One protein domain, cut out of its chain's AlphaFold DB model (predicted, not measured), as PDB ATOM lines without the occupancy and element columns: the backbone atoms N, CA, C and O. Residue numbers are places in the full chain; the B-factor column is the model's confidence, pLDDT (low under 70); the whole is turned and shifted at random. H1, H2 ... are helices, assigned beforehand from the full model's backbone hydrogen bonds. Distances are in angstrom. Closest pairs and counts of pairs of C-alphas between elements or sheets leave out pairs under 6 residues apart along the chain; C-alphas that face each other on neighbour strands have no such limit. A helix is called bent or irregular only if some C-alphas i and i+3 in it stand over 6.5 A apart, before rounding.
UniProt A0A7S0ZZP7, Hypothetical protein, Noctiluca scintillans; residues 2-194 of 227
ATOM      1  N   LYS A   2     193.324 277.023 174.481       30.83
ATOM      2  CA  LYS A   2     194.747 276.870 174.920       30.83
ATOM      3  C   LYS A   2     194.977 276.440 176.387       30.83
ATOM      4  O   LYS A   2     196.046 275.931 176.698       30.83
ATOM      5  N   ALA A   3     194.005 276.660 177.272       30.33
ATOM      6  CA  ALA A   3     194.143 276.395 178.705       30.33
ATOM      7  C   ALA A   3     194.045 274.902 179.080       30.33
ATOM      8  O   ALA A   3     194.693 274.488 180.033       30.33
ATOM      9  N   GLU A   4     193.301 274.090 178.321       36.28
ATOM     10  CA  GLU A   4     193.151 272.648 178.600       36.28
ATOM     11  C   GLU A   4     194.393 271.849 178.174       36.28
ATOM     12  O   GLU A   4     194.852 270.982 178.914       36.28
ATOM     13  N   TRP A   5     195.033 272.223 177.059       33.75
ATOM     14  CA  TRP A   5     196.269 271.590 176.573       33.75
ATOM     15  C   TRP A   5     197.446 271.709 177.553       33.75
ATOM     16  O   TRP A   5     198.223 270.769 177.711       33.75
ATOM     17  N   MET A   6     197.583 272.855 178.232       34.47
ATOM     18  CA  MET A   6     198.654 273.066 179.214       34.47
ATOM     19  C   MET A   6     198.430 272.260 180.501       34.47
ATOM     20  O   MET A   6     199.402 271.817 181.117       34.47
ATOM     21  N   ASP A   7     197.173 272.021 180.886       41.41
ATOM     22  CA  ASP A   7     196.840 271.224 182.071       41.41
ATOM     23  C   ASP A   7     197.069 269.720 181.828       41.41
ATOM     24  O   ASP A   7     197.679 269.048 182.667       41.41
ATOM     25  N   ILE A   8     196.709 269.216 180.638       40.62
ATOM     26  CA  ILE A   8     196.991 267.834 180.207       40.62
ATOM     27  C   ILE A   8     198.505 267.601 180.111       40.62
ATOM     28  O   ILE A   8     199.002 266.613 180.650       40.62
ATOM     29  N   ALA A   9     199.268 268.528 179.521       37.41
ATOM     30  CA  ALA A   9     200.724 268.409 179.389       37.41
ATOM     31  C   ALA A   9     201.473 268.465 180.739       37.41
ATOM     32  O   ALA A   9     202.467 267.756 180.916       37.41
ATOM     33  N   SER A  10     200.993 269.252 181.714       40.62
ATOM     34  CA  SER A  10     201.654 269.377 183.026       40.62
ATOM     35  C   SER A  10     201.405 268.176 183.953       40.62
ATOM     36  O   SER A  10     202.324 267.723 184.635       40.62
ATOM     37  N   LYS A  11     200.202 267.580 183.919       44.94
ATOM     38  CA  LYS A  11     199.890 266.309 184.611       44.94
ATOM     39  C   LYS A  11     200.533 265.098 183.922       44.94
ATOM     40  O   LYS A  11     200.673 264.034 184.529       44.94
ATOM     41  N   SER A  12     200.941 265.269 182.665       47.62
ATOM     42  CA  SER A  12     201.486 264.224 181.808       47.62
ATOM     43  C   SER A  12     202.962 263.928 182.027       47.62
ATOM     44  O   SER A  12     203.361 262.835 181.691       47.62
ATOM     45  N   SER A  13     203.805 264.771 182.626       36.34
ATOM     46  CA  SER A  13     205.264 264.504 182.628       36.34
ATOM     47  C   SER A  13     205.667 263.179 183.310       36.34
ATOM     48  O   SER A  13     206.503 262.444 182.793       36.34
ATOM     49  N   VAL A  14     205.027 262.816 184.429       43.72
ATOM     50  CA  VAL A  14     205.256 261.522 185.115       43.72
ATOM     51  C   VAL A  14     204.517 260.365 184.423       43.72
ATOM     52  O   VAL A  14     204.993 259.229 184.434       43.72
ATOM     53  N   LYS A  15     203.364 260.636 183.796       44.78
ATOM     54  CA  LYS A  15     202.600 259.646 183.017       44.78
ATOM     55  C   LYS A  15     203.278 259.332 181.677       44.78
ATOM     56  O   LYS A  15     203.364 258.170 181.326       44.78
ATOM     57  N   LEU A  16     203.855 260.321 181.004       42.38
ATOM     58  CA  LEU A  16     204.656 260.222 179.785       42.38
ATOM     59  C   LEU A  16     205.890 259.369 180.027       42.38
ATOM     60  O   LEU A  16     206.140 258.479 179.235       42.38
ATOM     61  N   LEU A  17     206.577 259.541 181.161       38.53
ATOM     62  CA  LEU A  17     207.680 258.656 181.557       38.53
ATOM     63  C   LEU A  17     207.239 257.185 181.720       38.53
ATOM     64  O   LEU A  17     208.002 256.272 181.409       38.53
ATOM     65  N   ARG A  18     206.002 256.936 182.179       40.50
ATOM     66  CA  ARG A  18     205.408 255.584 182.258       40.50
ATOM     67  C   ARG A  18     204.956 255.054 180.895       40.50
ATOM     68  O   ARG A  18     205.148 253.873 180.630       40.50
ATOM     69  N   ILE A  19     204.393 255.918 180.053       41.72
ATOM     70  CA  ILE A  19     203.974 255.634 178.677       41.72
ATOM     71  C   ILE A  19     205.203 255.244 177.853       41.72
ATOM     72  O   ILE A  19     205.240 254.140 177.323       41.72
ATOM     73  N   THR A  20     206.272 256.049 177.870       41.59
ATOM     74  CA  THR A  20     207.547 255.755 177.193       41.59
ATOM     75  C   THR A  20     208.193 254.451 177.666       41.59
ATOM     76  O   THR A  20     208.873 253.794 176.891       41.59
ATOM     77  N   ALA A  21     207.960 254.036 178.916       36.09
ATOM     78  CA  ALA A  21     208.455 252.763 179.445       36.09
ATOM     79  C   ALA A  21     207.604 251.539 179.034       36.09
ATOM     80  O   ALA A  21     208.027 250.406 179.245       36.09
ATOM     81  N   ALA A  22     206.409 251.741 178.470       43.56
ATOM     82  CA  ALA A  22     205.495 250.690 178.009       43.56
ATOM     83  C   ALA A  22     205.284 250.706 176.474       43.56
ATOM     84  O   ALA A  22     204.385 250.040 175.965       43.56
ATOM     85  N   ALA A  23     206.118 251.470 175.760       48.94
ATOM     86  CA  ALA A  23     205.898 252.034 174.428       48.94
ATOM     87  C   ALA A  23     205.969 251.100 173.219       48.94
ATOM     88  O   ALA A  23     205.468 251.419 172.143       48.94
ATOM     89  N   GLU A  24     206.669 249.985 173.331       56.50
ATOM     90  CA  GLU A  24     207.188 249.320 172.133       56.50
ATOM     91  C   GLU A  24     206.149 248.506 171.334       56.50
ATOM     92  O   GLU A  24     206.246 248.509 170.105       56.50
ATOM     93  N   PRO A  25     205.099 247.898 171.934       57.97
ATOM     94  CA  PRO A  25     203.966 247.366 171.165       57.97
ATOM     95  C   PRO A  25     203.284 248.441 170.310       57.97
ATOM     96  O   PRO A  25     202.844 248.181 169.193       57.97
ATOM     97  N   VAL A  26     203.242 249.680 170.813       61.59
ATOM     98  CA  VAL A  26     202.617 250.811 170.124       61.59
ATOM     99  C   VAL A  26     203.425 251.220 168.892       61.59
ATOM    100  O   VAL A  26     202.849 251.537 167.855       61.59
ATOM    101  N   GLY A  27     204.753 251.119 168.953       61.50
ATOM    102  CA  GLY A  27     205.614 251.312 167.784       61.50
ATOM    103  C   GLY A  27     205.312 250.326 166.648       61.50
ATOM    104  O   GLY A  27     205.234 250.741 165.494       61.50
ATOM    105  N   LEU A  28     205.069 249.047 166.960       61.88
ATOM    106  CA  LEU A  28     204.661 248.039 165.968       61.88
ATOM    107  C   LEU A  28     203.277 248.342 165.379       61.88
ATOM    108  O   LEU A  28     203.106 248.329 164.160       61.88
ATOM    109  N   LEU A  29     202.311 248.678 166.235       65.06
ATOM    110  CA  LEU A  29     200.936 248.956 165.823       65.06
ATOM    111  C   LEU A  29     200.822 250.232 164.968       65.06
ATOM    112  O   LEU A  29     200.144 250.225 163.943       65.06
ATOM    113  N   PHE A  30     201.520 251.311 165.323       64.75
ATOM    114  CA  PHE A  30     201.326 252.628 164.698       64.75
ATOM    115  C   PHE A  30     202.497 253.105 163.825       64.75
ATOM    116  O   PHE A  30     202.324 254.030 163.036       64.75
ATOM    117  N   GLY A  31     203.683 252.501 163.945       52.62
ATOM    118  CA  GLY A  31     204.916 252.988 163.313       52.62
ATOM    119  C   GLY A  31     205.474 252.130 162.173       52.62
ATOM    120  O   GLY A  31     206.331 252.609 161.431       52.62
ATOM    121  N   ILE A  32     205.021 250.883 161.995       52.91
ATOM    122  CA  ILE A  32     205.645 249.959 161.033       52.91
ATOM    123  C   ILE A  32     204.815 249.802 159.763       52.91
ATOM    124  O   ILE A  32     203.826 249.082 159.729       52.91
ATOM    125  N   SER A  33     205.243 250.435 158.677       51.97
ATOM    126  CA  SER A  33     204.637 250.259 157.350       51.97
ATOM    127  C   SER A  33     205.353 249.217 156.479       51.97
ATOM    128  O   SER A  33     205.094 249.160 155.280       51.97
ATOM    129  N   CYS A  34     206.303 248.447 157.022       53.94
ATOM    130  CA  CYS A  34     207.157 247.564 156.227       53.94
ATOM    131  C   CYS A  34     207.666 246.358 157.039       53.94
ATOM    132  O   CYS A  34     208.034 246.479 158.206       53.94
ATOM    133  N   GLY A  35     207.730 245.182 156.403       54.34
ATOM    134  CA  GLY A  35     208.210 243.942 157.034       54.34
ATOM    135  C   GLY A  35     209.659 244.009 157.547       54.34
ATOM    136  O   GLY A  35     210.035 243.235 158.429       54.34
ATOM    137  N   ARG A  36     210.466 244.969 157.059       61.09
ATOM    138  CA  ARG A  36     211.851 245.220 157.500       61.09
ATOM    139  C   ARG A  36     211.941 245.515 158.986       61.09
ATOM    140  O   ARG A  36     212.806 244.973 159.673       61.09
ATOM    141  N   GLU A  37     211.094 246.418 159.460       63.47
ATOM    142  CA  GLU A  37     211.091 246.829 160.853       63.47
ATOM    143  C   GLU A  37     210.541 245.689 161.712       63.47
ATOM    144  O   GLU A  37     211.166 245.365 162.716       63.47
ATOM    145  N   THR A  38     209.487 244.988 161.271       65.25
ATOM    146  CA  THR A  38     208.926 243.823 161.981       65.25
ATOM    147  C   THR A  38     209.970 242.731 162.243       65.25
ATOM    148  O   THR A  38     210.114 242.294 163.384       65.25
ATOM    149  N   LEU A  39     210.751 242.326 161.230       68.25
ATOM    150  CA  LEU A  39     211.809 241.316 161.400       68.25
ATOM    151  C   LEU A  39     212.958 241.796 162.292       68.25
ATOM    152  O   LEU A  39     213.482 241.017 163.091       68.25
ATOM    153  N   ARG A  40     213.362 243.066 162.166       69.81
ATOM    154  CA  ARG A  40     214.408 243.644 163.021       69.81
ATOM    155  C   ARG A  40     213.970 243.649 164.483       69.81
ATOM    156  O   ARG A  40     214.719 243.176 165.331       69.81
ATOM    157  N   PHE A  41     212.753 244.118 164.757       69.31
ATOM    158  CA  PHE A  41     212.198 244.121 166.109       69.31
ATOM    159  C   PHE A  41     212.100 242.708 166.671       69.31
ATOM    160  O   PHE A  41     212.464 242.479 167.816       69.31
ATOM    161  N   TRP A  42     211.659 241.737 165.875       71.81
ATOM    162  CA  TRP A  42     211.585 240.353 166.331       71.81
ATOM    163  C   TRP A  42     212.958 239.785 166.708       71.81
ATOM    164  O   TRP A  42     213.079 239.166 167.764       71.81
ATOM    165  N   ARG A  43     214.008 240.065 165.922       72.56
ATOM    166  CA  ARG A  43     215.389 239.698 166.280       72.56
ATOM    167  C   ARG A  43     215.801 240.297 167.625       72.56
ATOM    168  O   ARG A  43     216.328 239.579 168.462       72.56
ATOM    169  N   GLU A  44     215.545 241.584 167.846       69.38
ATOM    170  CA  GLU A  44     215.874 242.260 169.111       69.38
ATOM    171  C   GLU A  44     215.095 241.676 170.300       69.38
ATOM    172  O   GLU A  44     215.634 241.559 171.400       69.38
ATOM    173  N   LYS A  45     213.851 241.235 170.076       63.31
ATOM    174  CA  LYS A  45     213.017 240.614 171.111       63.31
ATOM    175  C   LYS A  45     213.458 239.195 171.485       63.31
ATOM    176  O   LYS A  45     213.091 238.752 172.570       63.31
ATOM    177  N   MET A  46     214.223 238.492 170.645       62.31
ATOM    178  CA  MET A  46     214.603 237.084 170.862       62.31
ATOM    179  C   MET A  46     215.436 236.852 172.124       62.31
ATOM    180  O   MET A  46     215.215 235.858 172.810       62.31
ATOM    181  N   ASP A  47     216.316 237.788 172.491       55.25
ATOM    182  CA  ASP A  47     217.129 237.677 173.714       55.25
ATOM    183  C   ASP A  47     216.293 237.815 175.003       55.25
ATOM    184  O   ASP A  47     216.694 237.344 176.069       55.25
ATOM    185  N   ALA A  48     215.116 238.442 174.913       53.16
ATOM    186  CA  ALA A  48     214.181 238.637 176.024       53.16
ATOM    187  C   ALA A  48     212.970 237.688 175.966       53.16
ATOM    188  O   ALA A  48     212.128 237.696 176.871       53.16
ATOM    189  N   PHE A  49     212.848 236.887 174.904       57.09
ATOM    190  CA  PHE A  49     211.643 236.122 174.630       57.09
ATOM    191  C   PHE A  49     211.591 234.841 175.467       57.09
ATOM    192  O   PHE A  49     212.431 233.953 175.336       57.09
ATOM    193  N   GLN A  50     210.564 234.710 176.307       56.31
ATOM    194  CA  GLN A  50     210.204 233.430 176.914       56.31
ATOM    195  C   GLN A  50     208.966 232.876 176.201       56.31
ATOM    196  O   GLN A  50     207.935 233.552 176.242       56.31
ATOM    197  N   PRO A  51     209.021 231.668 175.605       50.75
ATOM    198  CA  PRO A  51     207.843 231.024 175.033       50.75
ATOM    199  C   PRO A  51     206.793 230.833 176.127       50.75
ATOM    200  O   PRO A  51     206.990 230.102 177.102       50.75
ATOM    201  N   ARG A  52     205.690 231.571 176.009       61.19
ATOM    202  CA  ARG A  52     204.553 231.532 176.929       61.19
ATOM    203  C   ARG A  52     203.295 231.494 176.099       61.19
ATOM    204  O   ARG A  52     203.116 232.329 175.233       61.19
ATOM    205  N   THR A  53     202.389 230.589 176.425       61.28
ATOM    206  CA  THR A  53     201.085 230.537 175.775       61.28
ATOM    207  C   THR A  53     200.198 231.647 176.337       61.28
ATOM    208  O   THR A  53     199.957 231.733 177.548       61.28
ATOM    209  N   TRP A  54     199.730 232.555 175.482       69.50
ATOM    210  CA  TRP A  54     198.822 233.613 175.921       69.50
ATOM    211  C   TRP A  54     197.389 233.094 175.938       69.50
ATOM    212  O   TRP A  54     196.756 232.924 174.900       69.50
ATOM    213  N   SER A  55     196.842 232.884 177.137       75.06
ATOM    214  CA  SER A  55     195.395 232.685 177.273       75.06
ATOM    215  C   SER A  55     194.631 233.930 176.803       75.06
ATOM    216  O   SER A  55     195.138 235.049 176.921       75.06
ATOM    217  N   ALA A  56     193.376 233.760 176.372       77.25
ATOM    218  CA  ALA A  56     192.494 234.877 176.010       77.25
ATOM    219  C   ALA A  56     192.430 235.960 177.106       77.25
ATOM    220  O   ALA A  56     192.407 237.151 176.818       77.25
ATOM    221  N   ARG A  57     192.508 235.559 178.383       79.19
ATOM    222  CA  ARG A  57     192.546 236.484 179.523       79.19
ATOM    223  C   ARG A  57     193.817 237.336 179.567       79.19
ATOM    224  O   ARG A  57     193.749 238.501 179.942       79.19
ATOM    225  N   VAL A  58     194.970 236.758 179.229       79.75
ATOM    226  CA  VAL A  58     196.244 237.492 179.173       79.75
ATOM    227  C   VAL A  58     196.221 238.475 178.007       79.75
ATOM    228  O   VAL A  58     196.575 239.633 178.207       79.75
ATOM    229  N   LYS A  59     195.722 238.044 176.838       78.00
ATOM    230  CA  LYS A  59     195.498 238.923 175.680       78.00
ATOM    231  C   LYS A  59     194.633 240.125 176.071       78.00
ATOM    232  O   LYS A  59     195.088 241.260 175.944       78.00
ATOM    233  N   GLN A  60     193.462 239.875 176.660       82.12
ATOM    234  CA  GLN A  60     192.550 240.938 177.088       82.12
ATOM    235  C   GLN A  60     193.202 241.902 178.085       82.12
ATOM    236  O   GLN A  60     193.113 243.115 177.924       82.12
ATOM    237  N   ALA A  61     193.924 241.381 179.081       83.19
ATOM    238  CA  ALA A  61     194.602 242.211 180.074       83.19
ATOM    239  C   ALA A  61     195.675 243.126 179.455       83.19
ATOM    240  O   ALA A  61     195.889 244.240 179.936       83.19
ATOM    241  N   VAL A  62     196.354 242.677 178.396       79.81
ATOM    242  CA  VAL A  62     197.348 243.490 177.684       79.81
ATOM    243  C   VAL A  62     196.684 244.544 176.808       79.81
ATOM    244  O   VAL A  62     197.133 245.687 176.828       79.81
ATOM    245  N   VAL A  63     195.594 244.207 176.116       83.31
ATOM    246  CA  VAL A  63     194.799 245.181 175.350       83.31
ATOM    247  C   VAL A  63     194.250 246.274 176.270       83.31
ATOM    248  O   VAL A  63     194.436 247.453 175.988       83.31
ATOM    249  N   GLU A  64     193.683 245.913 177.423       85.94
ATOM    250  CA  GLU A  64     193.225 246.879 178.433       85.94
ATOM    251  C   GLU A  64     194.366 247.735 178.996       85.94
ATOM    252  O   GLU A  64     194.196 248.928 179.247       85.94
ATOM    253  N   MET A  65     195.535 247.133 179.231       83.19
ATOM    254  CA  MET A  65     196.716 247.866 179.685       83.19
ATOM    255  C   MET A  65     197.177 248.872 178.630       83.19
ATOM    256  O   MET A  65     197.491 250.000 178.999       83.19
ATOM    257  N   LEU A  66     197.215 248.481 177.352       80.56
ATOM    258  CA  LEU A  66     197.552 249.375 176.244       80.56
ATOM    259  C   LEU A  66     196.517 250.488 176.125       80.56
ATOM    260  O   LEU A  66     196.904 251.646 176.082       80.56
ATOM    261  N   PHE A  67     195.225 250.166 176.175       86.31
ATOM    262  CA  PHE A  67     194.146 251.153 176.136       86.31
ATOM    263  C   PHE A  67     194.296 252.216 177.233       86.31
ATOM    264  O   PHE A  67     194.225 253.404 176.952       86.31
ATOM    265  N   LYS A  68     194.636 251.813 178.464       85.75
ATOM    266  CA  LYS A  68     194.917 252.736 179.583       85.75
ATOM    267  C   LYS A  68     196.163 253.610 179.398       85.75
ATOM    268  O   LYS A  68     196.352 254.550 180.164       85.75
ATOM    269  N   LEU A  69     197.056 253.287 178.458       79.94
ATOM    270  CA  LEU A  69     198.142 254.196 178.070       79.94
ATOM    271  C   LEU A  69     197.634 255.316 177.163       79.94
ATOM    272  O   LEU A  69     198.243 256.383 177.154       79.94
ATOM    273  N   PHE A  70     196.565 255.053 176.412       83.81
ATOM    274  CA  PHE A  70     195.928 256.016 175.525       83.81
ATOM    275  C   PHE A  70     194.870 256.854 176.244       83.81
ATOM    276  O   PHE A  70     194.874 258.062 176.077       83.81
ATOM    277  N   ASP A  71     194.023 256.244 177.074       88.06
ATOM    278  CA  ASP A  71     193.009 256.916 177.901       88.06
ATOM    279  C   ASP A  71     193.681 257.590 179.115       88.06
ATOM    280  O   ASP A  71     193.899 256.981 180.170       88.06
ATOM    281  N   LEU A  72     194.114 258.842 178.936       83.12
ATOM    282  CA  LEU A  72     194.953 259.563 179.898       83.12
ATOM    283  C   LEU A  72     194.140 260.128 181.059       83.12
ATOM    284  O   LEU A  72     194.673 260.267 182.180       83.12
ATOM    285  N   ASP A  73     192.894 260.498 180.777       84.62
ATOM    286  CA  ASP A  73     191.951 261.051 181.737       84.62
ATOM    287  C   ASP A  73     191.104 259.980 182.449       84.62
ATOM    288  O   ASP A  73     190.582 260.252 183.536       84.62
ATOM    289  N   GLY A  74     191.091 258.742 181.943       85.88
ATOM    290  CA  GLY A  74     190.392 257.609 182.547       85.88
ATOM    291  C   GLY A  74     188.891 257.632 182.272       85.88
ATOM    292  O   GLY A  74     188.116 257.113 183.082       85.88
ATOM    293  N   THR A  75     188.472 258.271 181.180       87.12
ATOM    294  CA  THR A  75     187.066 258.340 180.768       87.12
ATOM    295  C   THR A  75     186.543 257.022 180.208       87.12
ATOM    296  O   THR A  75     185.328 256.861 180.083       87.12
ATOM    297  N   GLY A  76     187.426 256.063 179.917       88.12
ATOM    298  CA  GLY A  76     187.079 254.804 179.270       88.12
ATOM    299  C   GLY A  76     186.929 254.928 177.754       88.12
ATOM    300  O   GLY A  76     186.426 253.995 177.128       88.12
ATOM    301  N   ALA A  77     187.343 256.053 177.164       89.56
ATOM    302  CA  ALA A  77     187.306 256.300 175.727       89.56
ATOM    303  C   ALA A  77     188.463 257.219 175.315       89.56
ATOM    304  O   ALA A  77     188.647 258.266 175.921       89.56
ATOM    305  N   VAL A  78     189.191 256.863 174.258       88.50
ATOM    306  CA  VAL A  78     190.354 257.628 173.783       88.50
ATOM    307  C   VAL A  78     189.905 258.689 172.790       88.50
ATOM    308  O   VAL A  78     189.339 258.360 171.743       88.50
ATOM    309  N   ASP A  79     190.180 259.955 173.086       87.88
ATOM    310  CA  ASP A  79     189.924 261.045 172.145       87.88
ATOM    311  C   ASP A  79     191.131 261.423 171.273       87.88
ATOM    312  O   ASP A  79     192.233 260.878 171.372       87.88
ATOM    313  N   ALA A  80     190.895 262.354 170.347       84.62
ATOM    314  CA  ALA A  80     191.861 262.725 169.320       84.62
ATOM    315  C   ALA A  80     193.111 263.391 169.914       84.62
ATOM    316  O   ALA A  80     194.219 263.185 169.411       84.62
ATOM    317  N   ALA A  81     192.939 264.162 170.991       82.81
ATOM    318  CA  ALA A  81     194.034 264.831 171.676       82.81
ATOM    319  C   ALA A  81     194.873 263.820 172.463       82.81
ATOM    320  O   ALA A  81     196.102 263.854 172.398       82.81
ATOM    321  N   GLU A  82     194.221 262.889 173.156       86.06
ATOM    322  CA  GLU A  82     194.889 261.810 173.882       86.06
ATOM    323  C   GLU A  82     195.696 260.905 172.949       86.06
ATOM    324  O   GLU A  82     196.886 260.670 173.179       86.06
ATOM    325  N   LEU A  83     195.089 260.493 171.831       81.81
ATOM    326  CA  LEU A  83     195.759 259.738 170.779       81.81
ATOM    327  C   LEU A  83     196.988 260.490 170.250       81.81
ATOM    328  O   LEU A  83     198.072 259.916 170.152       81.81
ATOM    329  N   GLN A  84     196.852 261.785 169.952       78.06
ATOM    330  CA  GLN A  84     197.956 262.606 169.456       78.06
ATOM    331  C   GLN A  84     199.104 262.717 170.469       78.06
ATOM    332  O   GLN A  84     200.268 262.575 170.090       78.06
ATOM    333  N   VAL A  85     198.797 262.961 171.748       78.44
ATOM    334  CA  VAL A  85     199.799 263.074 172.822       78.44
ATOM    335  C   VAL A  85     200.589 261.778 172.953       78.44
ATOM    336  O   VAL A  85     201.815 261.805 173.067       78.44
ATOM    337  N   VAL A  86     199.895 260.647 172.910       75.19
ATOM    338  CA  VAL A  86     200.489 259.326 173.099       75.19
ATOM    339  C   VAL A  86     201.337 258.938 171.887       75.19
ATOM    340  O   VAL A  86     202.484 258.529 172.056       75.19
ATOM    341  N   LEU A  87     200.859 259.183 170.663       71.75
ATOM    342  CA  LEU A  87     201.648 258.985 169.438       71.75
ATOM    343  C   LEU A  87     202.910 259.859 169.410       71.75
ATOM    344  O   LEU A  87     203.999 259.362 169.115       71.75
ATOM    345  N   ALA A  88     202.792 261.132 169.794       70.12
ATOM    346  CA  ALA A  88     203.936 262.034 169.893       70.12
ATOM    347  C   ALA A  88     204.947 261.565 170.953       70.12
ATOM    348  O   ALA A  88     206.156 261.603 170.713       70.12
ATOM    349  N   ALA A  89     204.472 261.068 172.102       67.00
ATOM    350  CA  ALA A  89     205.317 260.496 173.152       67.00
ATOM    351  C   ALA A  89     206.107 259.267 172.677       67.00
ATOM    352  O   ALA A  89     207.208 259.012 173.164       67.00
ATOM    353  N   PHE A  90     205.570 258.536 171.700       63.38
ATOM    354  CA  PHE A  90     206.219 257.389 171.065       63.38
ATOM    355  C   PHE A  90     207.110 257.746 169.874       63.38
ATOM    356  O   PHE A  90     207.608 256.855 169.187       63.38
ATOM    357  N   GLY A  91     207.345 259.036 169.624       60.81
ATOM    358  CA  GLY A  91     208.177 259.486 168.510       60.81
ATOM    359  C   GLY A  91     207.512 259.308 167.143       60.81
ATOM    360  O   GLY A  91     208.179 259.473 166.121       60.81
ATOM    361  N   VAL A  92     206.209 259.009 167.106       61.03
ATOM    362  CA  VAL A  92     205.415 259.039 165.878       61.03
ATOM    363  C   VAL A  92     205.070 260.498 165.601       61.03
ATOM    364  O   VAL A  92     204.165 261.080 166.199       61.03
ATOM    365  N   VAL A  93     205.839 261.114 164.706       56.22
ATOM    366  CA  VAL A  93     205.606 262.498 164.284       56.22
ATOM    367  C   VAL A  93     204.505 262.504 163.230       56.22
ATOM    368  O   VAL A  93     204.742 262.174 162.068       56.22
ATOM    369  N   LEU A  94     203.295 262.879 163.636       56.50
ATOM    370  CA  LEU A  94     202.222 263.175 162.691       56.50
ATOM    371  C   LEU A  94     202.500 264.537 162.021       56.50
ATOM    372  O   LEU A  94     202.860 265.485 162.723       56.50
ATOM    373  N   PRO A  95     202.347 264.664 160.691       55.22
ATOM    374  CA  PRO A  95     202.413 265.949 160.000       55.22
ATOM    375  C   PRO A  95     201.492 266.997 160.646       55.22
ATOM    376  O   PRO A  95     200.302 266.750 160.818       55.22
ATOM    377  N   GLU A  96     202.030 268.184 160.955       51.72
ATOM    378  CA  GLU A  96     201.317 269.302 161.618       51.72
ATOM    379  C   GLU A  96     200.051 269.777 160.885       51.72
ATOM    380  O   GLU A  96     199.203 270.444 161.471       51.72
ATOM    381  N   ASN A  97     199.926 269.461 159.597       52.44
ATOM    382  CA  ASN A  97     198.886 269.952 158.699       52.44
ATOM    383  C   ASN A  97     197.792 268.925 158.376       52.44
ATOM    384  O   ASN A  97     196.950 269.205 157.522       52.44
ATOM    385  N   LYS A  98     197.804 267.746 159.002       54.75
ATOM    386  CA  LYS A  98     196.768 266.738 158.782       54.75
ATOM    387  C   LYS A  98     196.146 266.314 160.106       54.75
ATOM    388  O   LYS A  98     196.841 265.916 161.040       54.75
ATOM    389  N   GLU A  99     194.820 266.337 160.146       66.94
ATOM    390  CA  GLU A  99     193.973 265.852 161.241       66.94
ATOM    391  C   GLU A  99     193.981 264.313 161.323       66.94
ATOM    392  O   GLU A  99     192.973 263.674 161.572       66.94
ATOM    393  N   LEU A 100     195.145 263.687 161.139       67.12
ATOM    394  CA  LEU A 100     195.305 262.237 161.015       67.12
ATOM    395  C   LEU A 100     194.797 261.465 162.234       67.12
ATOM    396  O   LEU A 100     194.317 260.346 162.112       67.12
ATOM    397  N   HIS A 101     194.907 262.064 163.417       68.50
ATOM    398  CA  HIS A 101     194.368 261.521 164.659       68.50
ATOM    399  C   HIS A 101     192.831 261.585 164.682       68.50
ATOM    400  O   HIS A 101     192.202 260.692 165.238       68.50
ATOM    401  N   ILE A 102     192.223 262.582 164.035       74.06
ATOM    402  CA  ILE A 102     190.768 262.697 163.861       74.06
ATOM    403  C   ILE A 102     190.287 261.707 162.797       74.06
ATOM    404  O   ILE A 102     189.360 260.950 163.068       74.06
ATOM    405  N   ASP A 103     190.954 261.637 161.641       75.44
ATOM    406  CA  ASP A 103     190.658 260.660 160.582       75.44
ATOM    407  C   ASP A 103     190.753 259.222 161.115       75.44
ATOM    408  O   ASP A 103     189.924 258.365 160.807       75.44
ATOM    409  N   PHE A 104     191.748 258.957 161.968       76.75
ATOM    410  CA  PHE A 104     191.902 257.671 162.638       76.75
ATOM    411  C   PHE A 104     190.704 257.350 163.531       76.75
ATOM    412  O   PHE A 104     190.156 256.253 163.437       76.75
ATOM    413  N   ILE A 105     190.277 258.296 164.372       82.06
ATOM    414  CA  ILE A 105     189.103 258.092 165.224       82.06
ATOM    415  C   ILE A 105     187.869 257.855 164.366       82.06
ATOM    416  O   ILE A 105     187.179 256.872 164.586       82.06
ATOM    417  N   GLN A 106     187.636 258.665 163.336       82.00
ATOM    418  CA  GLN A 106     186.489 258.495 162.443       82.00
ATOM    419  C   GLN A 106     186.472 257.131 161.743       82.00
ATOM    420  O   GLN A 106     185.405 256.556 161.541       82.00
ATOM    421  N   LYS A 107     187.644 256.598 161.381       81.94
ATOM    422  CA  LYS A 107     187.762 255.287 160.735       81.94
ATOM    423  C   LYS A 107     187.404 254.132 161.674       81.94
ATOM    424  O   LYS A 107     186.859 253.130 161.213       81.94
ATOM    425  N   TRP A 108     187.751 254.243 162.953       83.31
ATOM    426  CA  TRP A 108     187.671 253.131 163.903       83.31
ATOM    427  C   TRP A 108     186.531 253.247 164.921       83.31
ATOM    428  O   TRP A 108     186.162 252.223 165.485       83.31
ATOM    429  N   ASP A 109     185.948 254.434 165.114       86.75
ATOM    430  CA  ASP A 109     184.828 254.720 166.025       86.75
ATOM    431  C   ASP A 109     183.518 254.095 165.524       86.75
ATOM    432  O   ASP A 109     182.651 254.747 164.932       86.75
ATOM    433  N   THR A 110     183.362 252.792 165.758       81.12
ATOM    434  CA  THR A 110     182.118 252.087 165.429       81.12
ATOM    435  C   THR A 110     181.072 252.176 166.522       81.12
ATOM    436  O   THR A 110     179.904 251.879 166.267       81.12
ATOM    437  N   CYS A 111     181.455 252.631 167.715       75.69
ATOM    438  CA  CYS A 111     180.501 252.982 168.757       75.69
ATOM    439  C   CYS A 111     179.829 254.355 168.532       75.69
ATOM    440  O   CYS A 111     178.882 254.679 169.251       75.69
ATOM    441  N   HIS A 112     180.254 255.117 167.513       78.31
ATOM    442  CA  HIS A 112     179.744 256.445 167.143       78.31
ATOM    443  C   HIS A 112     179.783 257.454 168.296       78.31
ATOM    444  O   HIS A 112     178.877 258.278 168.464       78.31
ATOM    445  N   SER A 113     180.826 257.374 169.118       81.56
ATOM    446  CA  SER A 113     180.986 258.217 170.302       81.56
ATOM    447  C   SER A 113     181.787 259.498 170.035       81.56
ATOM    448  O   SER A 113     181.838 260.384 170.891       81.56
ATOM    449  N   GLY A 114     182.413 259.612 168.860       83.38
ATOM    450  CA  GLY A 114     183.431 260.619 168.556       83.38
ATOM    451  C   GLY A 114     184.772 260.350 169.250       83.38
ATOM    452  O   GLY A 114     185.646 261.218 169.247       83.38
ATOM    453  N   LYS A 115     184.919 259.174 169.869       88.75
ATOM    454  CA  LYS A 115     186.090 258.675 170.597       88.75
ATOM    455  C   LYS A 115     186.246 257.175 170.312       88.75
ATOM    456  O   LYS A 115     185.341 256.549 169.776       88.75
ATOM    457  N   LEU A 116     187.373 256.581 170.689       89.38
ATOM    458  CA  LEU A 116     187.574 255.134 170.575       89.38
ATOM    459  C   LEU A 116     187.255 254.454 171.899       89.38
ATOM    460  O   LEU A 116     187.931 254.702 172.901       89.38
ATOM    461  N   CYS A 117     186.263 253.568 171.906       90.50
ATOM    462  CA  CYS A 117     186.043 252.676 173.038       90.50
ATOM    463  C   CYS A 117     187.049 251.510 173.028       90.50
ATOM    464  O   CYS A 117     187.835 251.332 172.091       90.50
ATOM    465  N   LEU A 118     187.032 250.697 174.088       88.69
ATOM    466  CA  LEU A 118     187.927 249.545 174.210       88.69
ATOM    467  C   LEU A 118     187.734 248.545 173.059       88.69
ATOM    468  O   LEU A 118     188.713 248.003 172.549       88.69
ATOM    469  N   GLU A 119     186.494 248.326 172.629       89.31
ATOM    470  CA  GLU A 119     186.157 247.416 171.534       89.31
ATOM    471  C   GLU A 119     186.693 247.915 170.183       89.31
ATOM    472  O   GLU A 119     187.237 247.125 169.407       89.31
ATOM    473  N   ASP A 120     186.594 249.222 169.915       90.19
ATOM    474  CA  ASP A 120     187.156 249.846 168.711       90.19
ATOM    475  C   ASP A 120     188.687 249.723 168.700       90.19
ATOM    476  O   ASP A 120     189.295 249.350 167.692       90.19
ATOM    477  N   PHE A 121     189.317 249.963 169.854       86.38
ATOM    478  CA  PHE A 121     190.764 249.850 170.019       86.38
ATOM    479  C   PHE A 121     191.265 248.408 169.857       86.38
ATOM    480  O   PHE A 121     192.291 248.172 169.215       86.38
ATOM    481  N   GLN A 122     190.532 247.429 170.392       87.50
ATOM    482  CA  GLN A 122     190.839 246.013 170.206       87.50
ATOM    483  C   GLN A 122     190.769 245.623 168.725       87.50
ATOM    484  O   GLN A 122     191.701 245.003 168.211       87.50
ATOM    485  N   ARG A 123     189.718 246.044 168.011       86.56
ATOM    486  CA  ARG A 123     189.580 245.754 166.578       86.56
ATOM    487  C   ARG A 123     190.701 246.374 165.752       86.56
ATOM    488  O   ARG A 123     191.187 245.754 164.802       86.56
ATOM    489  N   PHE A 124     191.118 247.585 166.112       84.88
ATOM    490  CA  PHE A 124     192.280 248.219 165.506       84.88
ATOM    491  C   PHE A 124     193.540 247.352 165.675       84.88
ATOM    492  O   PHE A 124     194.225 247.081 164.688       84.88
ATOM    493  N   ILE A 125     193.819 246.861 166.890       83.69
ATOM    494  CA  ILE A 125     194.965 245.977 167.169       83.69
ATOM    495  C   ILE A 125     194.899 244.689 166.343       83.69
ATOM    496  O   ILE A 125     195.901 244.299 165.738       83.69
ATOM    497  N   GLU A 126     193.740 244.034 166.313       83.94
ATOM    498  CA  GLU A 126     193.526 242.781 165.578       83.94
ATOM    499  C   GLU A 126     193.757 242.980 164.077       83.94
ATOM    500  O   GLU A 126     194.549 242.264 163.461       83.94
ATOM    501  N   THR A 127     193.147 244.019 163.499       83.56
ATOM    502  CA  THR A 127     193.299 244.320 162.068       83.56
ATOM    503  C   THR A 127     194.747 244.631 161.731       83.56
ATOM    504  O   THR A 127     195.295 244.119 160.756       83.56
ATOM    505  N   ARG A 128     195.404 245.433 162.569       78.19
ATOM    506  CA  ARG A 128     196.793 245.808 162.344       78.19
ATOM    507  C   ARG A 128     197.738 244.620 162.438       78.19
ATOM    508  O   ARG A 128     198.689 244.512 161.666       78.19
ATOM    509  N   THR A 129     197.473 243.722 163.374       77.06
ATOM    510  CA  THR A 129     198.251 242.496 163.517       77.06
ATOM    511  C   THR A 129     198.083 241.597 162.296       77.06
ATOM    512  O   THR A 129     199.080 241.081 161.793       77.06
ATOM    513  N   ALA A 130     196.864 241.476 161.766       81.19
ATOM    514  CA  ALA A 130     196.596 240.735 160.536       81.19
ATOM    515  C   ALA A 130     197.309 241.340 159.309       81.19
ATOM    516  O   ALA A 130     197.847 240.600 158.489       81.19
ATOM    517  N   GLU A 131     197.382 242.672 159.198       78.88
ATOM    518  CA  GLU A 131     198.165 243.348 158.151       78.88
ATOM    519  C   GLU A 131     199.667 243.053 158.274       78.88
ATOM    520  O   GLU A 131     200.330 242.740 157.289       78.88
ATOM    521  N   LEU A 132     200.231 243.133 159.483       73.94
ATOM    522  CA  LEU A 132     201.645 242.811 159.702       73.94
ATOM    523  C   LEU A 132     201.942 241.335 159.412       73.94
ATOM    524  O   LEU A 132     203.011 241.020 158.888       73.94
ATOM    525  N   PHE A 133     200.998 240.450 159.728       80.00
ATOM    526  CA  PHE A 133     201.080 239.027 159.428       80.00
ATOM    527  C   PHE A 133     201.100 238.778 157.914       80.00
ATOM    528  O   PHE A 133     201.981 238.079 157.418       80.00
ATOM    529  N   SER A 134     200.201 239.415 157.156       80.44
ATOM    530  CA  SER A 134     200.122 239.242 155.699       80.44
ATOM    531  C   SER A 134     201.333 239.798 154.946       80.44
ATOM    532  O   SER A 134     201.671 239.288 153.883       80.44
ATOM    533  N   LEU A 135     202.039 240.790 155.504       76.50
ATOM    534  CA  LEU A 135     203.316 241.262 154.952       76.50
ATOM    535  C   LEU A 135     204.437 240.219 155.060       76.50
ATOM    536  O   LEU A 135     205.403 240.276 154.294       76.50
ATOM    537  N   LEU A 136     204.347 239.308 156.031       76.94
ATOM    538  CA  LEU A 136     205.352 238.274 156.244       76.94
ATOM    539  C   LEU A 136     205.056 237.015 155.437       76.94
ATOM    540  O   LEU A 136     205.982 236.432 154.883       76.94
ATOM    541  N   VAL A 137     203.790 236.625 155.328       84.00
ATOM    542  CA  VAL A 137     203.372 235.425 154.594       84.00
ATOM    543  C   VAL A 137     203.542 235.599 153.078       84.00
ATOM    544  O   VAL A 137     203.192 236.639 152.522       84.00
ATOM    545  N   ASP A 138     204.070 234.589 152.378       82.38
ATOM    546  CA  ASP A 138     203.978 234.512 150.916       82.38
ATOM    547  C   ASP A 138     202.573 234.033 150.494       82.38
ATOM    548  O   ASP A 138     202.217 232.874 150.735       82.38
ATOM    549  N   PRO A 139     201.767 234.877 149.819       74.38
ATOM    550  CA  PRO A 139     200.413 234.512 149.405       74.38
ATOM    551  C   PRO A 139     200.377 233.379 148.369       74.38
ATOM    552  O   PRO A 139     199.320 232.791 148.145       74.38
ATOM    553  N   ASN A 140     201.506 233.067 147.724       80.69
ATOM    554  CA  ASN A 140     201.607 231.995 146.732       80.69
ATOM    555  C   ASN A 140     202.088 230.666 147.335       80.69
ATOM    556  O   ASN A 140     202.183 229.668 146.614       80.69
ATOM    557  N   SER A 141     202.407 230.637 148.631       76.50
ATOM    558  CA  SER A 141     202.893 229.440 149.312       76.50
ATOM    559  C   SER A 141     201.736 228.504 149.708       76.50
ATOM    560  O   SER A 141     200.672 228.972 150.131       76.50
ATOM    561  N   PRO A 142     201.903 227.169 149.601       63.31
ATOM    562  CA  PRO A 142     200.957 226.200 150.150       63.31
ATOM    563  C   PRO A 142     201.011 226.243 151.687       63.31
ATOM    564  O   PRO A 142     201.754 225.497 152.317       63.31
ATOM    565  N   GLY A 143     200.245 227.162 152.269       66.44
ATOM    566  CA  GLY A 143     200.265 227.491 153.700       66.44
ATOM    567  C   GLY A 143     200.153 228.991 153.979       66.44
ATOM    568  O   GLY A 143     200.669 229.449 154.991       66.44
ATOM    569  N   ALA A 144     199.509 229.755 153.084       71.50
ATOM    570  CA  ALA A 144     199.351 231.215 153.147       71.50
ATOM    571  C   ALA A 144     198.550 231.742 154.366       71.50
ATOM    572  O   ALA A 144     198.207 232.919 154.440       71.50
ATOM    573  N   ASP A 145     198.227 230.873 155.318       83.56
ATOM    574  CA  ASP A 145     197.636 231.164 156.620       83.56
ATOM    575  C   ASP A 145     198.644 231.036 157.780       83.56
ATOM    576  O   ASP A 145     198.293 231.301 158.932       83.56
ATOM    577  N   THR A 146     199.897 230.670 157.491       87.94
ATOM    578  CA  THR A 146     200.979 230.510 158.470       87.94
ATOM    579  C   THR A 146     202.284 231.136 157.983       87.94
ATOM    580  O   THR A 146     202.571 231.161 156.790       87.94
ATOM    581  N   ILE A 147     203.103 231.635 158.911       85.88
ATOM    582  CA  ILE A 147     204.455 232.108 158.599       85.88
ATOM    583  C   ILE A 147     205.422 230.934 158.745       85.88
ATOM    584  O   ILE A 147     205.600 230.383 159.835       85.88
ATOM    585  N   SER A 148     206.080 230.583 157.646       89.00
ATOM    586  CA  SER A 148     207.119 229.561 157.598       89.00
ATOM    587  C   SER A 148     208.530 230.160 157.635       89.00
ATOM    588  O   SER A 148     208.757 231.361 157.465       89.00
ATOM    589  N   ARG A 149     209.543 229.298 157.774       88.75
ATOM    590  CA  ARG A 149     210.953 229.713 157.659       88.75
ATOM    591  C   ARG A 149     211.289 230.274 156.278       88.75
ATOM    592  O   ARG A 149     212.134 231.161 156.176       88.75
ATOM    593  N   ALA A 150     210.653 229.749 155.231       87.81
ATOM    594  CA  ALA A 150     210.854 230.229 153.869       87.81
ATOM    595  C   ALA A 150     210.317 231.659 153.710       87.81
ATOM    596  O   ALA A 150     210.986 232.487 153.096       87.81
ATOM    597  N   ASP A 151     209.185 231.964 154.349       85.12
ATOM    598  CA  ASP A 151     208.602 233.306 154.381       85.12
ATOM    599  C   ASP A 151     209.535 234.304 155.075       85.12
ATOM    600  O   ASP A 151     209.883 235.339 154.505       85.12
ATOM    601  N   LEU A 152     210.040 233.958 156.267       83.44
ATOM    602  CA  LEU A 152     210.995 234.814 156.980       83.44
ATOM    603  C   LEU A 152     212.299 235.011 156.198       83.44
ATOM    604  O   LEU A 152     212.833 236.119 156.181       83.44
ATOM    605  N   ARG A 153     212.804 233.963 155.531       87.06
ATOM    606  CA  ARG A 153     213.991 234.049 154.664       87.06
ATOM    607  C   ARG A 153     213.741 234.993 153.490       87.06
ATOM    608  O   ARG A 153     214.558 235.876 153.255       87.06
ATOM    609  N   ARG A 154     212.608 234.848 152.798       85.62
ATOM    610  CA  ARG A 154     212.221 235.711 151.675       85.62
ATOM    611  C   ARG A 154     212.187 237.177 152.101       85.62
ATOM    612  O   ARG A 154     212.831 238.011 151.469       85.62
ATOM    613  N   VAL A 155     211.492 237.485 153.197       80.81
ATOM    614  CA  VAL A 155     211.398 238.863 153.700       80.81
ATOM    615  C   VAL A 155     212.768 239.372 154.168       80.81
ATOM    616  O   VAL A 155     213.106 240.527 153.918       80.81
ATOM    617  N   ALA A 156     213.603 238.538 154.796       78.25
ATOM    618  CA  ALA A 156     214.971 238.915 155.160       78.25
ATOM    619  C   ALA A 156     215.815 239.299 153.930       78.25
ATOM    620  O   ALA A 156     216.469 240.350 153.938       78.25
ATOM    621  N   ASP A 157     215.739 238.503 152.863       82.25
ATOM    622  CA  ASP A 157     216.471 238.721 151.613       82.25
ATOM    623  C   ASP A 157     215.977 239.982 150.878       82.25
ATOM    624  O   ASP A 157     216.784 240.831 150.486       82.25
ATOM    625  N   GLU A 158     214.656 240.169 150.767       75.50
ATOM    626  CA  GLU A 158     214.029 241.379 150.204       75.50
ATOM    627  C   GLU A 158     214.477 242.649 150.942       75.50
ATOM    628  O   GLU A 158     214.716 243.703 150.339       75.50
ATOM    629  N   MET A 159     214.648 242.541 152.260       67.56
ATOM    630  CA  MET A 159     215.055 243.648 153.119       67.56
ATOM    631  C   MET A 159     216.572 243.799 153.255       67.56
ATOM    632  O   MET A 159     217.019 244.750 153.905       67.56
ATOM    633  N   LYS A 160     217.358 242.929 152.602       78.06
ATOM    634  CA  LYS A 160     218.829 242.887 152.660       78.06
ATOM    635  C   LYS A 160     219.357 242.776 154.096       78.06
ATOM    636  O   LYS A 160     220.356 243.409 154.444       78.06
ATOM    637  N   LEU A 161     218.656 242.018 154.936       75.12
ATOM    638  CA  LEU A 161     219.061 241.717 156.306       75.12
ATOM    639  C   LEU A 161     219.701 240.332 156.346       75.12
ATOM    640  O   LEU A 161     219.095 239.355 155.920       75.12
ATOM    641  N   ASP A 162     220.907 240.248 156.896       80.00
ATOM    642  CA  ASP A 162     221.601 238.971 157.035       80.00
ATOM    643  C   ASP A 162     221.085 238.228 158.270       80.00
ATOM    644  O   ASP A 162     221.198 238.738 159.389       80.00
ATOM    645  N   PHE A 163     220.465 237.070 158.053       76.94
ATOM    646  CA  PHE A 163     219.975 236.156 159.084       76.94
ATOM    647  C   PHE A 163     220.521 234.753 158.808       76.94
ATOM    648  O   PHE A 163     220.367 234.213 157.704       76.94
ATOM    649  N   ALA A 164     221.100 234.120 159.824       86.19
ATOM    650  CA  ALA A 164     221.448 232.710 159.772       86.19
ATOM    651  C   ALA A 164     220.186 231.836 159.841       86.19
ATOM    652  O   ALA A 164     219.199 232.175 160.495       86.19
ATOM    653  N   ASP A 165     220.238 230.655 159.221       85.38
ATOM    654  CA  ASP A 165     219.129 229.690 159.272       85.38
ATOM    655  C   ASP A 165     218.745 229.326 160.714       85.38
ATOM    656  O   ASP A 165     217.562 229.222 161.030       85.38
ATOM    657  N   SER A 166     219.736 229.199 161.601       84.25
ATOM    658  CA  SER A 166     219.518 228.943 163.026       84.25
ATOM    659  C   SER A 166     218.789 230.084 163.734       84.25
ATOM    660  O   SER A 166     218.026 229.822 164.658       84.25
ATOM    661  N   GLU A 167     219.000 231.335 163.310       82.25
ATOM    662  CA  GLU A 167     218.288 232.489 163.868       82.25
ATOM    663  C   GLU A 167     216.823 232.463 163.442       82.25
ATOM    664  O   GLU A 167     215.949 232.558 164.294       82.25
ATOM    665  N   LEU A 168     216.536 232.240 162.156       82.38
ATOM    666  CA  LEU A 168     215.157 232.142 161.659       82.38
ATOM    667  C   LEU A 168     214.392 230.981 162.311       82.38
ATOM    668  O   LEU A 168     213.222 231.120 162.662       82.38
ATOM    669  N   THR A 169     215.057 229.843 162.522       85.06
ATOM    670  CA  THR A 169     214.476 228.713 163.260       85.06
ATOM    671  C   THR A 169     214.192 229.070 164.716       85.06
ATOM    672  O   THR A 169     213.132 228.715 165.225       85.06
ATOM    673  N   ALA A 170     215.095 229.789 165.385       80.38
ATOM    674  CA  ALA A 170     214.859 230.249 166.749       80.38
ATOM    675  C   ALA A 170     213.715 231.282 166.824       80.38
ATOM    676  O   ALA A 170     212.946 231.250 167.780       80.38
ATOM    677  N   MET A 171     213.540 232.126 165.796       80.25
ATOM    678  CA  MET A 171     212.423 233.080 165.699       80.25
ATOM    679  C   MET A 171     211.087 232.357 165.662       80.25
ATOM    680  O   MET A 171     210.174 232.721 166.400       80.25
ATOM    681  N   ILE A 172     211.001 231.299 164.858       84.31
ATOM    682  CA  ILE A 172     209.815 230.448 164.800       84.31
ATOM    683  C   ILE A 172     209.587 229.750 166.128       84.31
ATOM    684  O   ILE A 172     208.515 229.899 166.698       84.31
ATOM    685  N   ALA A 173     210.602 229.077 166.670       81.88
ATOM    686  CA  ALA A 173     210.484 228.341 167.927       81.88
ATOM    687  C   ALA A 173     210.095 229.226 169.126       81.88
ATOM    688  O   ALA A 173     209.571 228.725 170.118       81.88
ATOM    689  N   ALA A 174     210.358 230.533 169.055       77.06
ATOM    690  CA  ALA A 174     209.913 231.478 170.068       77.06
ATOM    691  C   ALA A 174     208.378 231.606 170.090       77.06
ATOM    692  O   ALA A 174     207.790 231.610 171.167       77.06
ATOM    693  N   LEU A 175     207.726 231.690 168.927       76.50
ATOM    694  CA  LEU A 175     206.277 231.919 168.825       76.50
ATOM    695  C   LEU A 175     205.459 230.642 168.622       76.50
ATOM    696  O   LEU A 175     204.315 230.593 169.076       76.50
ATOM    697  N   ASP A 176     206.042 229.629 167.980       84.56
ATOM    698  CA  ASP A 176     205.416 228.340 167.689       84.56
ATOM    699  C   ASP A 176     205.155 227.574 168.989       84.56
ATOM    700  O   ASP A 176     205.995 226.857 169.539       84.56
ATOM    701  N   THR A 177     203.946 227.758 169.498       79.69
ATOM    702  CA  THR A 177     203.458 227.095 170.702       79.69
ATOM    703  C   THR A 177     203.002 225.675 170.385       79.69
ATOM    704  O   THR A 177     203.013 224.798 171.254       79.69
ATOM    705  N   SER A 178     202.570 225.451 169.150       82.31
ATOM    706  CA  SER A 178     202.083 224.160 168.687       82.31
ATOM    707  C   SER A 178     203.166 223.129 168.394       82.31
ATOM    708  O   SER A 178     202.866 221.934 168.398       82.31
ATOM    709  N   GLY A 179     204.401 223.567 168.160       83.50
ATOM    710  CA  GLY A 179     205.527 222.727 167.773       83.50
ATOM    711  C   GLY A 179     205.451 222.203 166.337       83.50
ATOM    712  O   GLY A 179     206.074 221.177 166.053       83.50
ATOM    713  N   ASP A 180     204.674 222.832 165.450       87.00
ATOM    714  CA  ASP A 180     204.552 222.420 164.043       87.00
ATOM    715  C   ASP A 180     205.594 223.085 163.121       87.00
ATOM    716  O   ASP A 180     205.683 222.754 161.936       87.00
ATOM    717  N   GLY A 181     206.446 223.954 163.673       85.31
ATOM    718  CA  GLY A 181     207.475 224.692 162.951       85.31
ATOM    719  C   GLY A 181     206.918 225.819 162.083       85.31
ATOM    720  O   GLY A 181     207.636 226.317 161.209       85.31
ATOM    721  N   LEU A 182     205.660 226.200 162.305       89.00
ATOM    722  CA  LEU A 182     204.950 227.279 161.634       89.00
ATOM    723  C   LEU A 182     204.406 228.252 162.685       89.00
ATOM    724  O   LEU A 182     204.365 227.951 163.873       89.00
ATOM    725  N   ILE A 183     204.029 229.454 162.253       86.38
ATOM    726  CA  ILE A 183     203.448 230.460 163.148       86.38
ATOM    727  C   ILE A 183     202.086 230.861 162.613       86.38
ATOM    728  O   ILE A 183     201.969 231.363 161.491       86.38
ATOM    729  N   ARG A 184     201.059 230.686 163.435       87.62
ATOM    730  CA  ARG A 184     199.692 231.128 163.148       87.62
ATOM    731  C   ARG A 184     199.485 232.590 163.535       87.62
ATOM    732  O   ARG A 184     200.264 233.179 164.286       87.62
ATOM    733  N   ALA A 185     198.393 233.180 163.055       83.44
ATOM    734  CA  ALA A 185     198.042 234.565 163.366       83.44
ATOM    735  C   ALA A 185     197.954 234.835 164.884       83.44
ATOM    736  O   ALA A 185     198.462 235.845 165.368       83.44
ATOM    737  N   ASP A 186     197.392 233.902 165.656       81.88
ATOM    738  CA  ASP A 186     197.216 234.033 167.106       81.88
ATOM    739  C   ASP A 186     198.523 233.906 167.908       81.88
ATOM    740  O   ASP A 186     198.606 234.423 169.031       81.88
ATOM    741  N   GLU A 187     199.529 233.233 167.344       83.69
ATOM    742  CA  GLU A 187     200.904 233.164 167.851       83.69
ATOM    743  C   GLU A 187     201.670 234.446 167.505       83.69
ATOM    744  O   GLU A 187     202.353 235.018 168.359       83.69
ATOM    745  N   PHE A 188     201.486 234.965 166.290       81.50
ATOM    746  CA  PHE A 188     202.088 236.223 165.853       81.50
ATOM    747  C   PHE A 188     201.574 237.442 166.639       81.50
ATOM    748  O   PHE A 188     202.356 238.332 166.978       81.50
ATOM    749  N   GLU A 189     200.298 237.459 167.030       77.81
ATOM    750  CA  GLU A 189     199.734 238.473 167.939       77.81
ATOM    751  C   GLU A 189     200.531 238.640 169.232       77.81
ATOM    752  O   GLU A 189     200.670 239.753 169.746       77.81
ATOM    753  N   GLN A 190     201.100 237.552 169.754       76.25
ATOM    754  CA  GLN A 190     201.890 237.612 170.978       76.25
ATOM    755  C   GLN A 190     203.148 238.455 170.759       76.25
ATOM    756  O   GLN A 190     203.467 239.302 171.588       76.25
ATOM    757  N   LEU A 191     203.823 238.314 169.615       73.75
ATOM    758  CA  LEU A 191     204.991 239.131 169.276       73.75
ATOM    759  C   LEU A 191     204.669 240.631 169.271       73.75
ATOM    760  O   LEU A 191     205.464 241.445 169.766       73.75
ATOM    761  N   VAL A 192     203.507 240.985 168.715       71.19
ATOM    762  CA  VAL A 192     203.037 242.371 168.611       71.19
ATOM    763  C   VAL A 192     202.726 242.939 169.998       71.19
ATOM    764  O   VAL A 192     203.121 244.066 170.294       71.19
ATOM    765  N   LEU A 193     202.103 242.145 170.875       71.94
ATOM    766  CA  LEU A 193     201.599 242.591 172.179       71.94
ATOM    767  C   LEU A 193     202.573 242.404 173.357       71.94
ATOM    768  O   LEU A 193     202.356 242.984 174.424       71.94
ATOM    769  N   ILE A 194     203.655 241.633 173.206       67.00
ATOM    770  CA  ILE A 194     204.635 241.403 174.279       67.00
ATOM    771  C   ILE A 194     205.336 242.704 174.695       67.00
ATOM    772  O   ILE A 194     206.006 243.370 173.897       67.00
TER     773      ILE A 194
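This is residues 2 to 194 of the 227 residues of the protein "Hypothetical protein" of Noctiluca scintillans (UniProt A0A7S0ZZP7). Ten helices cross one another in an elongated body built along the long helix H7: H4 and H6 pack on its first part, H2 and H10 on its middle, and H3 and H8 on its last part. H5 joins H4 and H6 at one end, where the kinked H1 touches it, and H9 joins H3, H8 and H10 toward the other end. The printed part has 193 residues with ten named helices, H1 to H10 in order, and no named strand; its class is all helix. It is compact, with a radius of gyration of the C-alphas of 18.0 A, and spans 56 by 34 by 31 A.

H1, residues 2 to 20, touches H5, residues 80 to 89, with residues 16 to 20 alone; the closest C-alphas, of Thr 20 and Ala 89, are 6.6 A apart. H2, residues 24 to 31, only just touches the hub H7, residues 118 to 136, with 3 pairs of C-alphas within 8 A, the closest being Leu 29 and Arg 128 at 6.3 A. H3, residues 35 to 46, is about perpendicular to H7 at 79 degrees and touches it, closest at C-alphas 35 and 135, 6.0 A. H4, residues 56 to 70, touches H7 closest at C-alphas 63 and 122, 6.5 A. H5 touches H6, residues 100 to 108, closest at C-alphas 80 and 101, 5.4 A. H8, residues 149 to 158, touches H9, residues 165 to 175, closest at C-alphas 149 and 168, 6.3 A. H10, residues 185 to 193, touches H7 closest at C-alphas 129 and 189, 6.2 A, at a steep tilt of 69.6 degrees, only just short of about perpendicular. H1 and H7 are apart. Every O i to N i+4 pair is within hydrogen-bond range in H2, H3, H4, H5, H6 and H8; the counts are 10 of 15 in H1, 14 of 15 in H7, 6 of 7 in H9 and 3 of 5 in H10.

H1 begins at C-alpha 2 (194.747, 276.870, 174.920) and is 24.8 A long; it is irregular, with C-alphas 11 and 14 7.2 A apart, and has a kink of 65 degrees near residue 14. H4 is 21.4 A long. H7 is 27.4 A long and begins at C-alpha 118 (187.927, 249.545, 174.210). H10 ends at C-alpha 193 (201.599, 242.591, 172.179).

The two C-alphas farthest apart, of Ala 3 and Pro 142, are 58.1 A apart. The printed part has no cut, and the link from H7 to H8, residues 137 to 148, is long. The mean pLDDT of the printed part is 72.0; 68 residues are under 70, among them residues 2 to 41, 44 to 54 and 89 to 101.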